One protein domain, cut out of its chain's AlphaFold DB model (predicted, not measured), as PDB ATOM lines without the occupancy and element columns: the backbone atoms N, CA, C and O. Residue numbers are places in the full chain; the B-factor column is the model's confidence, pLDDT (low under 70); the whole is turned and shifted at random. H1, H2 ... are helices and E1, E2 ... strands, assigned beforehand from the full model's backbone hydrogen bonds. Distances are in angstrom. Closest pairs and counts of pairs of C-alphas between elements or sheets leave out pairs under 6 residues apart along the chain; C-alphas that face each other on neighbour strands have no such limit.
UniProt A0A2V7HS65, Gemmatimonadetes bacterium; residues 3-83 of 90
ATOM      1  N   MET A   3     -29.384  31.206 -36.977       91.19
ATOM      2  CA  MET A   3     -29.847  30.393 -35.844       91.19
ATOM      3  C   MET A   3     -30.366  29.047 -36.348       91.19
ATOM      4  O   MET A   3     -30.954  28.985 -37.428       91.19
ATOM      5  N   ASP A   4     -30.143  27.989 -35.577       90.94
ATOM      6  CA  ASP A   4     -30.653  26.647 -35.860       90.94
ATOM      7  C   ASP A   4     -31.193  25.991 -34.585       90.94
ATOM      8  O   ASP A   4     -30.650  26.186 -33.492       90.94
ATOM      9  N   HIS A   5     -32.252  25.197 -34.737       92.31
ATOM     10  CA  HIS A   5     -32.804  24.381 -33.664       92.31
ATOM     11  C   HIS A   5     -31.972  23.127 -33.488       92.31
ATOM     12  O   HIS A   5     -31.839  22.323 -34.411       92.31
ATOM     13  N   VAL A   6     -31.497  22.885 -32.274       90.94
ATOM     14  CA  VAL A   6     -30.790  21.653 -31.935       90.94
ATOM     15  C   VAL A   6     -31.721  20.457 -32.124       90.94
ATOM     16  O   VAL A   6     -31.409  19.566 -32.904       90.94
ATOM     17  N   THR A   7     -32.906  20.477 -31.513       87.88
ATOM     18  CA  THR A   7     -33.953  19.458 -31.688       87.88
ATOM     19  C   THR A   7     -35.160  20.042 -32.432       87.88
ATOM     20  O   THR A   7     -36.034  20.666 -31.821       87.88
ATOM     21  N   PRO A   8     -35.236  19.889 -33.768       80.75
ATOM     22  CA  PRO A   8     -36.370  20.388 -34.535       80.75
ATOM     23  C   PRO A   8     -37.624  19.541 -34.282       80.75
ATOM     24  O   PRO A   8     -37.565  18.315 -34.185       80.75
ATOM     25  N   ARG A   9     -38.789  20.194 -34.217       82.00
ATOM     26  CA  ARG A   9     -40.095  19.535 -34.057       82.00
ATOM     27  C   ARG A   9     -40.878  19.579 -35.375       82.00
ATOM     28  O   ARG A   9     -41.738  20.436 -35.551       82.00
ATOM     29  N   LYS A  10     -40.582  18.667 -36.315       77.44
ATOM     30  CA  LYS A  10     -41.320  18.583 -37.596       77.44
ATOM     31  C   LYS A  10     -42.825  18.391 -37.343       77.44
ATOM     32  O   LYS A  10     -43.217  17.540 -36.548       77.44
ATOM     33  N   GLY A  11     -43.653  19.194 -38.015       80.25
ATOM     34  CA  GLY A  11     -45.119  19.127 -37.936       80.25
ATOM     35  C   GLY A  11     -45.739  19.655 -36.636       80.25
ATOM     36  O   GLY A  11     -46.932  19.465 -36.417       80.25
ATOM     37  N   LYS A  12     -44.956  20.298 -35.761       83.12
ATOM     38  CA  LYS A  12     -45.433  20.920 -34.517       83.12
ATOM     39  C   LYS A  12     -44.968  22.373 -34.446       83.12
ATOM     40  O   LYS A  12     -44.062  22.772 -35.172       83.12
ATOM     41  N   THR A  13     -45.555  23.147 -33.535       84.88
ATOM     42  CA  THR A  13     -45.080  24.500 -33.221       84.88
ATOM     43  C   THR A  13     -43.597  24.471 -32.851       84.88
ATOM     44  O   THR A  13     -43.157  23.608 -32.079       84.88
ATOM     45  N   ALA A  14     -42.839  25.414 -33.410       83.50
ATOM     46  CA  ALA A  14     -41.415  25.552 -33.150       83.50
ATOM     47  C   ALA A  14     -41.146  25.788 -31.654       83.50
ATOM     48  O   ALA A  14     -41.921  26.441 -30.953       83.50
ATOM     49  N   TYR A  15     -40.054  25.206 -31.151       86.38
ATOM     50  CA  TYR A  15     -39.600  25.400 -29.775       86.38
ATOM     51  C   TYR A  15     -38.422  26.374 -29.771       86.38
ATOM     52  O   TYR A  15     -37.260  25.967 -29.719       86.38
ATOM     53  N   ASP A  16     -38.756  27.662 -29.864       90.00
ATOM     54  CA  ASP A  16     -37.824  28.789 -30.022       90.00
ATOM     55  C   ASP A  16     -37.257  29.271 -28.680       90.00
ATOM     56  O   ASP A  16     -37.230  30.459 -28.363       90.00
ATOM     57  N   ARG A  17     -36.845  28.328 -27.834       92.12
ATOM     58  CA  ARG A  17     -36.258  28.623 -26.526       92.12
ATOM     59  C   ARG A  17     -34.743  28.595 -26.637       92.12
ATOM     60  O   ARG A  17     -34.177  27.844 -27.431       92.12
ATOM     61  N   ARG A  18     -34.086  29.441 -25.835       92.88
ATOM     62  CA  ARG A  18     -32.625  29.601 -25.849       92.88
ATOM     63  C   ARG A  18     -31.916  28.252 -25.716       92.88
ATOM     64  O   ARG A  18     -30.981  27.995 -26.457       92.88
ATOM     65  N   ASP A  19     -32.421  27.375 -24.855       94.00
ATOM     66  CA  ASP A  19     -31.892  26.035 -24.574       94.00
ATOM     67  C   ASP A  19     -31.977  25.024 -25.736       94.00
ATOM     68  O   ASP A  19     -31.485  23.899 -25.610       94.00
ATOM     69  N   ASN A  20     -32.566  25.421 -26.866       93.12
ATOM     70  CA  ASN A  20     -32.688  24.634 -28.090       93.12
ATOM     71  C   ASN A  20     -32.141  25.364 -29.327       93.12
ATOM     72  O   ASN A  20     -32.296  24.862 -30.439       93.12
ATOM     73  N   LEU A  21     -31.527  26.539 -29.170       93.56
ATOM     74  CA  LEU A  21     -31.048  27.360 -30.282       93.56
ATOM     75  C   LEU A  21     -29.532  27.525 -30.236       93.56
ATOM     76  O   LEU A  21     -28.949  27.796 -29.186       93.56
ATOM     77  N   VAL A  22     -28.887  27.407 -31.393       93.06
ATOM     78  CA  VAL A  22     -27.449  27.662 -31.555       93.06
ATOM     79  C   VAL A  22     -27.180  28.572 -32.738       93.06
ATOM     80  O   VAL A  22     -27.920  28.583 -33.723       93.06
ATOM     81  N   LEU A  23     -26.076  29.313 -32.661       92.75
ATOM     82  CA  LEU A  23     -25.522  29.988 -33.822       92.75
ATOM     83  C   LEU A  23     -24.804  28.959 -34.703       92.75
ATOM     84  O   LEU A  23     -23.863  28.297 -34.269       92.75
ATOM     85  N   ALA A  24     -25.229  28.849 -35.956       92.19
ATOM     86  CA  ALA A  24     -24.675  27.940 -36.947       92.19
ATOM     87  C   ALA A  24     -24.132  28.698 -38.166       92.19
ATOM     88  O   ALA A  24     -24.639  29.752 -38.567       92.19
ATOM     89  N   CYS A  25     -23.079  28.154 -38.779       90.75
ATOM     90  CA  CYS A  25     -22.641  28.630 -40.084       90.75
ATOM     91  C   CYS A  25     -23.715  28.286 -41.143       90.75
ATOM     92  O   CYS A  25     -24.351  27.239 -41.007       90.75
ATOM     93  N   PRO A  26     -23.936  29.104 -42.194       92.44
ATOM     94  CA  PRO A  26     -25.001  28.836 -43.168       92.44
ATOM     95  C   PRO A  26     -24.905  27.443 -43.807       92.44
ATOM     96  O   PRO A  26     -25.901  26.732 -43.899       92.44
ATOM     97  N   SER A  27     -23.693  27.007 -44.162       92.38
ATOM     98  CA  SER A  27     -23.451  25.664 -44.699       92.38
ATOM     99  C   SER A  27     -23.691  24.562 -43.665       92.38
ATOM    100  O   SER A  27     -24.231  23.518 -44.003       92.38
ATOM    101  N   CYS A  28     -23.349  24.790 -42.396       91.38
ATOM    102  CA  CYS A  28     -23.610  23.860 -41.297       91.38
ATOM    103  C   CYS A  28     -25.114  23.637 -41.118       91.38
ATOM    104  O   CYS A  28     -25.553  22.500 -40.967       91.38
ATOM    105  N   ASN A  29     -25.882  24.729 -41.152       92.50
ATOM    106  CA  ASN A  29     -27.330  24.708 -41.000       92.50
ATOM    107  C   ASN A  29     -27.996  23.989 -42.184       92.50
ATOM    108  O   ASN A  29     -28.783  23.068 -41.990       92.50
ATOM    109  N   ALA A  30     -27.583  24.317 -43.415       92.12
ATOM    110  CA  ALA A  30     -28.048  23.628 -44.619       92.12
ATOM    111  C   ALA A  30     -27.731  22.121 -44.594       92.12
ATOM    112  O   ALA A  30     -28.584  21.309 -44.936       92.12
ATOM    113  N   LEU A  31     -26.534  21.735 -44.135       91.62
ATOM    114  CA  LEU A  31     -26.150  20.328 -43.990       91.62
ATOM    115  C   LEU A  31     -26.979  19.588 -42.930       91.62
ATOM    116  O   LEU A  31     -27.218  18.394 -43.085       91.62
ATOM    117  N   LYS A  32     -27.387  20.261 -41.847       91.25
ATOM    118  CA  LYS A  32     -28.187  19.646 -40.780       91.25
ATOM    119  C   LYS A  32     -29.676  19.564 -41.121       91.25
ATOM    120  O   LYS A  32     -30.334  18.698 -40.562       91.25
ATOM    121  N   ALA A  33     -30.201  20.427 -41.991       85.38
ATOM    122  CA  ALA A  33     -31.635  20.689 -42.187       85.38
ATOM    123  C   ALA A  33     -32.574  19.465 -42.065       85.38
ATOM    124  O   ALA A  33     -33.541  19.511 -41.305       85.38
ATOM    125  N   ASP A  34     -32.276  18.359 -42.750       81.56
ATOM    126  CA  ASP A  34     -33.098  17.137 -42.718       81.56
ATOM    127  C   ASP A  34     -32.535  16.004 -41.853       81.56
ATOM    128  O   ASP A  34     -33.145  14.940 -41.725       81.56
ATOM    129  N   GLN A  35     -31.385  16.225 -41.226       88.75
ATOM    130  CA  GLN A  35     -30.698  15.235 -40.423       88.75
ATOM    131  C   GLN A  35     -31.110  15.329 -38.943       88.75
ATOM    132  O   GLN A  35     -31.100  16.414 -38.352       88.75
ATOM    133  N   PRO A  36     -31.398  14.190 -38.280       89.12
ATOM    134  CA  PRO A  36     -31.519  14.159 -36.831       89.12
ATOM    135  C   PRO A  36     -30.249  14.697 -36.171       89.12
ATOM    136  O   PRO A  36     -29.137  14.342 -36.561       89.12
ATOM    137  N   PHE A  37     -30.411  15.510 -35.131       90.81
ATOM    138  CA  PHE A  37     -29.298  16.153 -34.434       90.81
ATOM    139  C   PHE A  37     -28.190  15.189 -34.015       90.81
ATOM    140  O   PHE A  37     -27.014  15.435 -34.282       90.81
ATOM    141  N   LEU A  38     -28.576  14.056 -33.423       91.75
ATOM    142  CA  LEU A  38     -27.640  13.020 -33.008       91.75
ATOM    143  C   LEU A  38     -26.824  12.493 -34.195       91.75
ATOM    144  O   LEU A  38     -25.600  12.425 -34.121       91.75
ATOM    145  N   ALA A  39     -27.477  12.194 -35.319       92.62
ATOM    146  CA  ALA A  39     -26.784  11.744 -36.522       92.62
ATOM    147  C   ALA A  39     -25.833  12.828 -37.063       92.62
ATOM    148  O   ALA A  39     -24.716  12.518 -37.484       92.62
ATOM    149  N   PHE A  40     -26.236  14.102 -37.004       93.44
ATOM    150  CA  PHE A  40     -25.392  15.221 -37.424       93.44
ATOM    151  C   PHE A  40     -24.125  15.334 -36.566       93.44
ATOM    152  O   PHE A  40     -23.035  15.539 -37.111       93.44
ATOM    153  N   LEU A  41     -24.233  15.156 -35.247       94.25
ATOM    154  CA  LEU A  41     -23.077  15.143 -34.348       94.25
ATOM    155  C   LEU A  41     -22.171  13.927 -34.582       94.25
ATOM    156  O   LEU A  41     -20.957  14.090 -34.718       94.25
ATOM    157  N   LEU A  42     -22.747  12.725 -34.679       94.38
ATOM    158  CA  LEU A  42     -21.996  11.477 -34.861       94.38
ATOM    159  C   LEU A  42     -21.203  11.450 -36.172       94.38
ATOM    160  O   LEU A  42     -20.098  10.912 -36.203       94.38
ATOM    161  N   GLY A  43     -21.708  12.092 -37.231       93.94
ATOM    162  CA  GLY A  43     -21.005  12.183 -38.513       93.94
ATOM    163  C   GLY A  43     -19.672  12.942 -38.450       93.94
ATOM    164  O   GLY A  43     -18.841  12.787 -39.342       93.94
ATOM    165  N   ARG A  44     -19.443  13.771 -37.418       94.44
ATOM    166  CA  ARG A  44     -18.158  14.449 -37.194       94.44
ATOM    167  C   ARG A  44     -18.029  14.901 -35.740       94.44
ATOM    168  O   ARG A  44     -18.530  15.969 -35.391       94.44
ATOM    169  N   ARG A  45     -17.262  14.167 -34.922       93.38
ATOM    170  CA  ARG A  45     -17.064  14.449 -33.478       93.38
ATOM    171  C   ARG A  45     -16.686  15.897 -33.151       93.38
ATOM    172  O   ARG A  45     -17.106  16.415 -32.121       93.38
ATOM    173  N   SER A  46     -15.959  16.590 -34.034       94.69
ATOM    174  CA  SER A  46     -15.621  18.006 -33.821       94.69
ATOM    175  C   SER A  46     -16.855  18.914 -33.709       94.69
ATOM    176  O   SER A  46     -16.765  19.964 -33.089       94.69
ATOM    177  N   ARG A  47     -18.010  18.518 -34.265       95.19
ATOM    178  CA  ARG A  47     -19.290  19.231 -34.106       95.19
ATOM    179  C   ARG A  47     -19.778  19.189 -32.658       95.19
ATOM    180  O   ARG A  47     -20.193  20.219 -32.140       95.19
ATOM    181  N   ALA A  48     -19.673  18.033 -31.997       96.25
ATOM    182  CA  ALA A  48     -20.010  17.899 -30.581       96.25
ATOM    183  C   ALA A  48     -19.051  18.726 -29.711       96.25
ATOM    184  O   ALA A  48     -19.496  19.450 -28.827       96.25
ATOM    185  N   ALA A  49     -17.752  18.726 -30.030       96.38
ATOM    186  CA  ALA A  49     -16.779  19.583 -29.347       96.38
ATOM    187  C   ALA A  49     -17.101  21.085 -29.502       96.38
ATOM    188  O   ALA A  49     -17.018  21.837 -28.532       96.38
ATOM    189  N   SER A  50     -17.509  21.532 -30.696       94.94
ATOM    190  CA  SER A  50     -17.977  22.910 -30.901       94.94
ATOM    191  C   SER A  50     -19.232  23.218 -30.087       94.94
ATOM    192  O   SER A  50     -19.331  24.307 -29.528       94.94
ATOM    193  N   LEU A  51     -20.164  22.269 -29.981       95.00
ATOM    194  CA  LEU A  51     -21.361  22.437 -29.163       95.00
ATOM    195  C   LEU A  51     -21.008  22.627 -27.684       95.00
ATOM    196  O   LEU A  51     -21.544  23.528 -27.055       95.00
ATOM    197  N   LEU A  52     -20.063  21.851 -27.147       96.25
ATOM    198  CA  LEU A  52     -19.598  22.024 -25.765       96.25
ATOM    199  C   LEU A  52     -18.920  23.377 -25.543       96.25
ATOM    200  O   LEU A  52     -19.062  23.958 -24.475       96.25
ATOM    201  N   ARG A  53     -18.200  23.893 -26.545       94.62
ATOM    202  CA  ARG A  53     -17.517  25.185 -26.432       94.62
ATOM    203  C   ARG A  53     -18.470  26.384 -26.458       94.62
ATOM    204  O   ARG A  53     -18.169  27.398 -25.843       94.62
ATOM    205  N   TYR A  54     -19.562  26.308 -27.216       93.38
ATOM    206  CA  TYR A  54     -20.411  27.475 -27.504       93.38
ATOM    207  C   TYR A  54     -21.872  27.318 -27.065       93.38
ATOM    208  O   TYR A  54     -22.675  28.224 -27.274       93.38
ATOM    209  N   GLY A  55     -22.238  26.166 -26.511       94.06
ATOM    210  CA  GLY A  55     -23.617  25.773 -26.233       94.06
ATOM    211  C   GLY A  55     -23.941  25.622 -24.753       94.06
ATOM    212  O   GLY A  55     -24.870  24.895 -24.440       94.06
ATOM    213  N   GLU A  56     -23.210  26.269 -23.843       93.94
ATOM    214  CA  GLU A  56     -23.428  26.150 -22.388       93.94
ATOM    215  C   GLU A  56     -24.877  26.446 -21.960       93.94
ATOM    216  O   GLU A  56     -25.382  25.889 -20.992       93.94
ATOM    217  N   HIS A  57     -25.586  27.284 -22.717       94.31
ATOM    218  CA  HIS A  57     -26.987  27.619 -22.471       94.31
ATOM    219  C   HIS A  57     -27.990  26.532 -22.883       94.31
ATOM    220  O   HIS A  57     -29.190  26.720 -22.677       94.31
ATOM    221  N   LEU A  58     -27.542  25.458 -23.535       95.75
ATOM    222  CA  LEU A  58     -28.395  24.357 -23.975       95.75
ATOM    223  C   LEU A  58     -28.856  23.508 -22.792       95.75
ATOM    224  O   LEU A  58     -28.259  23.517 -21.717       95.75
ATOM    225  N   SER A  59     -29.931  22.745 -22.998       94.31
ATOM    226  CA  SER A  59     -30.434  21.867 -21.938       94.31
ATOM    227  C   SER A  59     -29.364  20.858 -21.472       94.31
ATOM    228  O   SER A  59     -28.591  20.365 -22.304       94.31
ATOM    229  N   PRO A  60     -29.332  20.488 -20.173       94.75
ATOM    230  CA  PRO A  60     -28.328  19.566 -19.630       94.75
ATOM    231  C   PRO A  60     -28.232  18.250 -20.405       94.75
ATOM    232  O   PRO A  60     -27.140  17.816 -20.751       94.75
ATOM    233  N   MET A  61     -29.379  17.691 -20.801       93.69
ATOM    234  CA  MET A  61     -29.455  16.468 -21.603       93.69
ATOM    235  C   MET A  61     -28.704  16.583 -22.945       93.69
ATOM    236  O   MET A  61     -28.054  15.633 -23.376       93.69
ATOM    237  N   LEU A  62     -28.777  17.734 -23.626       94.06
ATOM    238  CA  LEU A  62     -28.049  17.957 -24.882       94.06
ATOM    239  C   LEU A  62     -26.543  18.096 -24.647       94.06
ATOM    240  O   LEU A  62     -25.750  17.632 -25.470       94.06
ATOM    241  N   LEU A  63     -26.155  18.723 -23.535       95.81
ATOM    242  CA  LEU A  63     -24.756  18.849 -23.137       95.81
ATOM    243  C   LEU A  63     -24.153  17.494 -22.763       95.81
ATOM    244  O   LEU A  63     -23.043  17.199 -23.199       95.81
ATOM    245  N   ASP A  64     -24.881  16.651 -22.034       96.25
ATOM    246  CA  ASP A  64     -24.437  15.303 -21.666       96.25
ATOM    247  C   ASP A  64     -24.205  14.435 -22.904       96.25
ATOM    248  O   ASP A  64     -23.120  13.879 -23.081       96.25
ATOM    249  N   LEU A  65     -25.152  14.441 -23.845       95.75
ATOM    250  CA  LEU A  65     -24.995  13.751 -25.124       95.75
ATOM    251  C   LEU A  65     -23.764  14.246 -25.904       95.75
ATOM    252  O   LEU A  65     -23.014  13.462 -26.488       95.75
ATOM    253  N   ALA A  66     -23.528  15.559 -25.926       96.38
ATOM    254  CA  ALA A  66     -22.361  16.120 -26.594       96.38
ATOM    255  C   ALA A  66     -21.044  15.736 -25.895       96.38
ATOM    256  O   ALA A  66     -20.057  15.498 -26.595       96.38
ATOM    257  N   ARG A  67     -21.019  15.623 -24.557       97.12
ATOM    258  CA  ARG A  67     -19.860  15.131 -23.786       97.12
ATOM    259  C   ARG A  67     -19.527  13.689 -24.150       97.12
ATOM    260  O   ARG A  67     -18.367  13.400 -24.439       97.12
ATOM    261  N   GLU A  68     -20.531  12.818 -24.218       97.00
ATOM    262  CA  GLU A  68     -20.353  11.414 -24.609       97.00
ATOM    263  C   GLU A  68     -19.773  11.280 -26.025       97.00
ATOM    264  O   GLU A  68     -18.821  10.532 -26.248       97.00
ATOM    265  N   ILE A  69     -20.292  12.050 -26.988       97.31
ATOM    266  CA  ILE A  69     -19.841  11.992 -28.389       97.31
ATOM    267  C   ILE A  69     -18.446  12.608 -28.570       97.31
ATOM    268  O   ILE A  69     -17.629  12.092 -29.342       97.31
ATOM    269  N   ALA A  70     -18.176  13.743 -27.918       96.88
ATOM    270  CA  ALA A  70     -16.914  14.466 -28.062       96.88
ATOM    271  C   ALA A  70     -15.756  13.769 -27.330       96.88
ATOM    272  O   ALA A  70     -14.607  13.873 -27.766       96.88
ATOM    273  N   GLY A  71     -16.062  13.035 -26.259       96.69
ATOM    274  CA  GLY A  71     -15.092  12.362 -25.407       96.69
ATOM    275  C   GLY A  71     -14.488  13.274 -24.327       96.69
ATOM    276  O   GLY A  71     -14.631  14.503 -24.377       96.69
ATOM    277  N   PRO A  72     -13.783  12.677 -23.348       96.06
ATOM    278  CA  PRO A  72     -13.333  13.364 -22.136       96.06
ATOM    279  C   PRO A  72     -12.348  14.502 -22.423       96.06
ATOM    280  O   PRO A  72     -12.468  15.576 -21.841       96.06
ATOM    281  N   GLU A  73     -11.429  14.316 -23.373       95.56
ATOM    282  CA  GLU A  73     -10.442  15.339 -23.746       95.56
ATOM    283  C   GLU A  73     -11.090  16.611 -24.299       95.56
ATOM    284  O   GLU A  73     -10.740  17.730 -23.918       95.56
ATOM    285  N   ALA A  74     -12.070  16.454 -25.191       95.19
ATOM    286  CA  ALA A  74     -12.780  17.583 -25.774       95.19
ATOM    287  C   ALA A  74     -13.643  18.303 -24.731       95.19
ATOM    288  O   ALA A  74     -13.685  19.534 -24.726       95.19
ATOM    289  N   ALA A  75     -14.284  17.555 -23.828       95.19
ATOM    290  CA  ALA A  75     -15.057  18.118 -22.726       95.19
ATOM    291  C   ALA A  75     -14.169  18.901 -21.746       95.19
ATOM    292  O   ALA A  75     -14.469  20.052 -21.434       95.19
ATOM    293  N   ALA A  76     -13.034  18.331 -21.331       94.81
ATOM    294  CA  ALA A  76     -12.074  18.997 -20.453       94.81
ATOM    295  C   ALA A  76     -11.484  20.252 -21.110       94.81
ATOM    296  O   ALA A  76     -11.334  21.293 -20.472       94.81
ATOM    297  N   ARG A  77     -11.191  20.184 -22.414       94.00
ATOM    298  CA  ARG A  77     -10.749  21.342 -23.192       94.00
ATOM    299  C   ARG A  77     -11.814  22.438 -23.246       94.00
ATOM    300  O   ARG A  77     -11.457  23.604 -23.121       94.00
ATOM    301  N   ALA A  78     -13.082  22.090 -23.453       94.19
ATOM    302  CA  ALA A  78     -14.170  23.064 -23.454       94.19
ATOM    303  C   ALA A  78     -14.306  23.752 -22.088       94.19
ATOM    304  O   ALA A  78     -14.384  24.973 -22.057       94.19
ATOM    305  N   ALA A  79     -14.224  22.995 -20.987       92.12
ATOM    306  CA  ALA A  79     -14.258  23.542 -19.631       92.12
ATOM    307  C   ALA A  79     -13.112  24.535 -19.374       92.12
ATOM    308  O   ALA A  79     -13.369  25.662 -18.971       92.12
ATOM    309  N   ARG A  80     -11.865  24.170 -19.713       93.62
ATOM    310  CA  ARG A  80     -10.712  25.084 -19.596       93.62
ATOM    311  C   ARG A  80     -10.887  26.371 -20.397       93.62
ATOM    312  O   ARG A  80     -10.417  27.411 -19.988       93.62
ATOM    313  N   LEU A  81     -11.528  26.301 -21.560       91.50
ATOM    314  CA  LEU A  81     -11.724  27.465 -22.430       91.50
ATOM    315  C   LEU A  81     -12.932  28.326 -22.052       91.50
ATOM    316  O   LEU A  81     -13.080  29.404 -22.627       91.50
ATOM    317  N   ALA A  82     -13.807  27.829 -21.180       89.38
ATOM    318  CA  ALA A  82     -14.905  28.590 -20.594       89.38
ATOM    319  C   ALA A  82     -14.460  29.349 -19.334       89.38
ATOM    320  O   ALA A  82     -15.091  30.335 -18.967       89.38
ATOM    321  N   ASP A  83     -13.375  28.898 -18.703       89.44
ATOM    322  CA  ASP A  83     -12.744  29.576 -17.578       89.44
ATOM    323  C   ASP A  83     -12.178  30.942 -18.028       89.44
ATOM    324  O   ASP A  83     -11.320  30.976 -18.920       89.44
TER     325      ASP A  83
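AT A GLANCE: This is residues 3 to 83 of the 90 residues of a protein of Gemmatimonadetes bacterium (UniProt A0A2V7HS65). A small two-stranded hairpin, E1 and E2, with the short helix H1 near it, makes one part, and three longer helices, H3, H4 and H5, form a triangle beside it, with the short H2 between H1 and this group along the chain. The long loop between E1 and E2 reaches to one end of the longest axis at Gly 11, and H5 lies toward the other end. The 81 printed residues hold two named strands and five named helices, in the order E1, E2, H1, H2, H3, H4, H5; the sheet, E1 - E2, is antiparallel and the class is mostly helix. The whole is compact, with a radius of gyration of the C-alphas of 12.4 A, yet elongated in outline, spanning 38 by 24 by 21 A.

IN THESE COORDINATES: E1 is residues 3 to 5, beginning at C-alpha 3 at (-29.847, 30.393, -35.844), and E2 is residues 21 to 24, 9.2 A long. H1 is residues 26 to 32, 10.0 A, and H2 is residues 37 to 42, 8.7 A. H3 is residues 45 to 54, 14.7 A, with C-alpha 45 at (-17.064, 14.449, -33.478). H4 is residues 60 to 70, 15.1 A. H5 is residues 72 to 82, 15.4 A, ending at C-alpha 82 at (-14.905, 28.590, -20.594).

HOW THE PARTS SIT: E1 and E2 form an antiparallel hairpin at 129 degrees; N 4 and O 22 are 3.0 A apart, and so are N 22 and O 4, both within hydrogen-bond range. The closest C-alphas of E1 and H1 are those of Asp 4 and Asn 29, 6.4 A apart. H1 and H2 are close but not clearly touching, about perpendicular at 88 degrees, with the C-alphas of Lys 32 and Phe 40 closest at 6.2 A. E2 and H3 are apart, but only just, at 8.1 A. H3 is the hub, touching three helices. H3 and H4 form a helical hairpin; they touch, opposite ways at a steep tilt of 41 degrees, the C-alphas of Ala 48 and Ala 66 closest at 5.0 A. H3 and H5 touch, the same way at a shallow tilt of 26 degrees, the C-alphas of Arg 53 and Ala 78 closest at 5.0 A. H2 and H3 only just touch, and only at the corner, with the C-alphas of Leu 41 and Arg 47 closest at 5.6 A. H2 and H4 only just touch, with 3 pairs of C-alphas within 8 A, the closest those of Leu 42 and Ile 69 at 6.8 A. In H1, H2, H3, H4 and H5 every O i to N i+4 pair is within hydrogen-bond range.

THE WHOLE: The two C-alphas farthest apart are those of Gly 11 and Asp 83, at 39.6 A. The printed part has no cut. The link from E1 to E2, residues 6 to 20, is long, and the other links are tight. Mean pLDDT of the printed part is 92.2, and no printed residue is under 70.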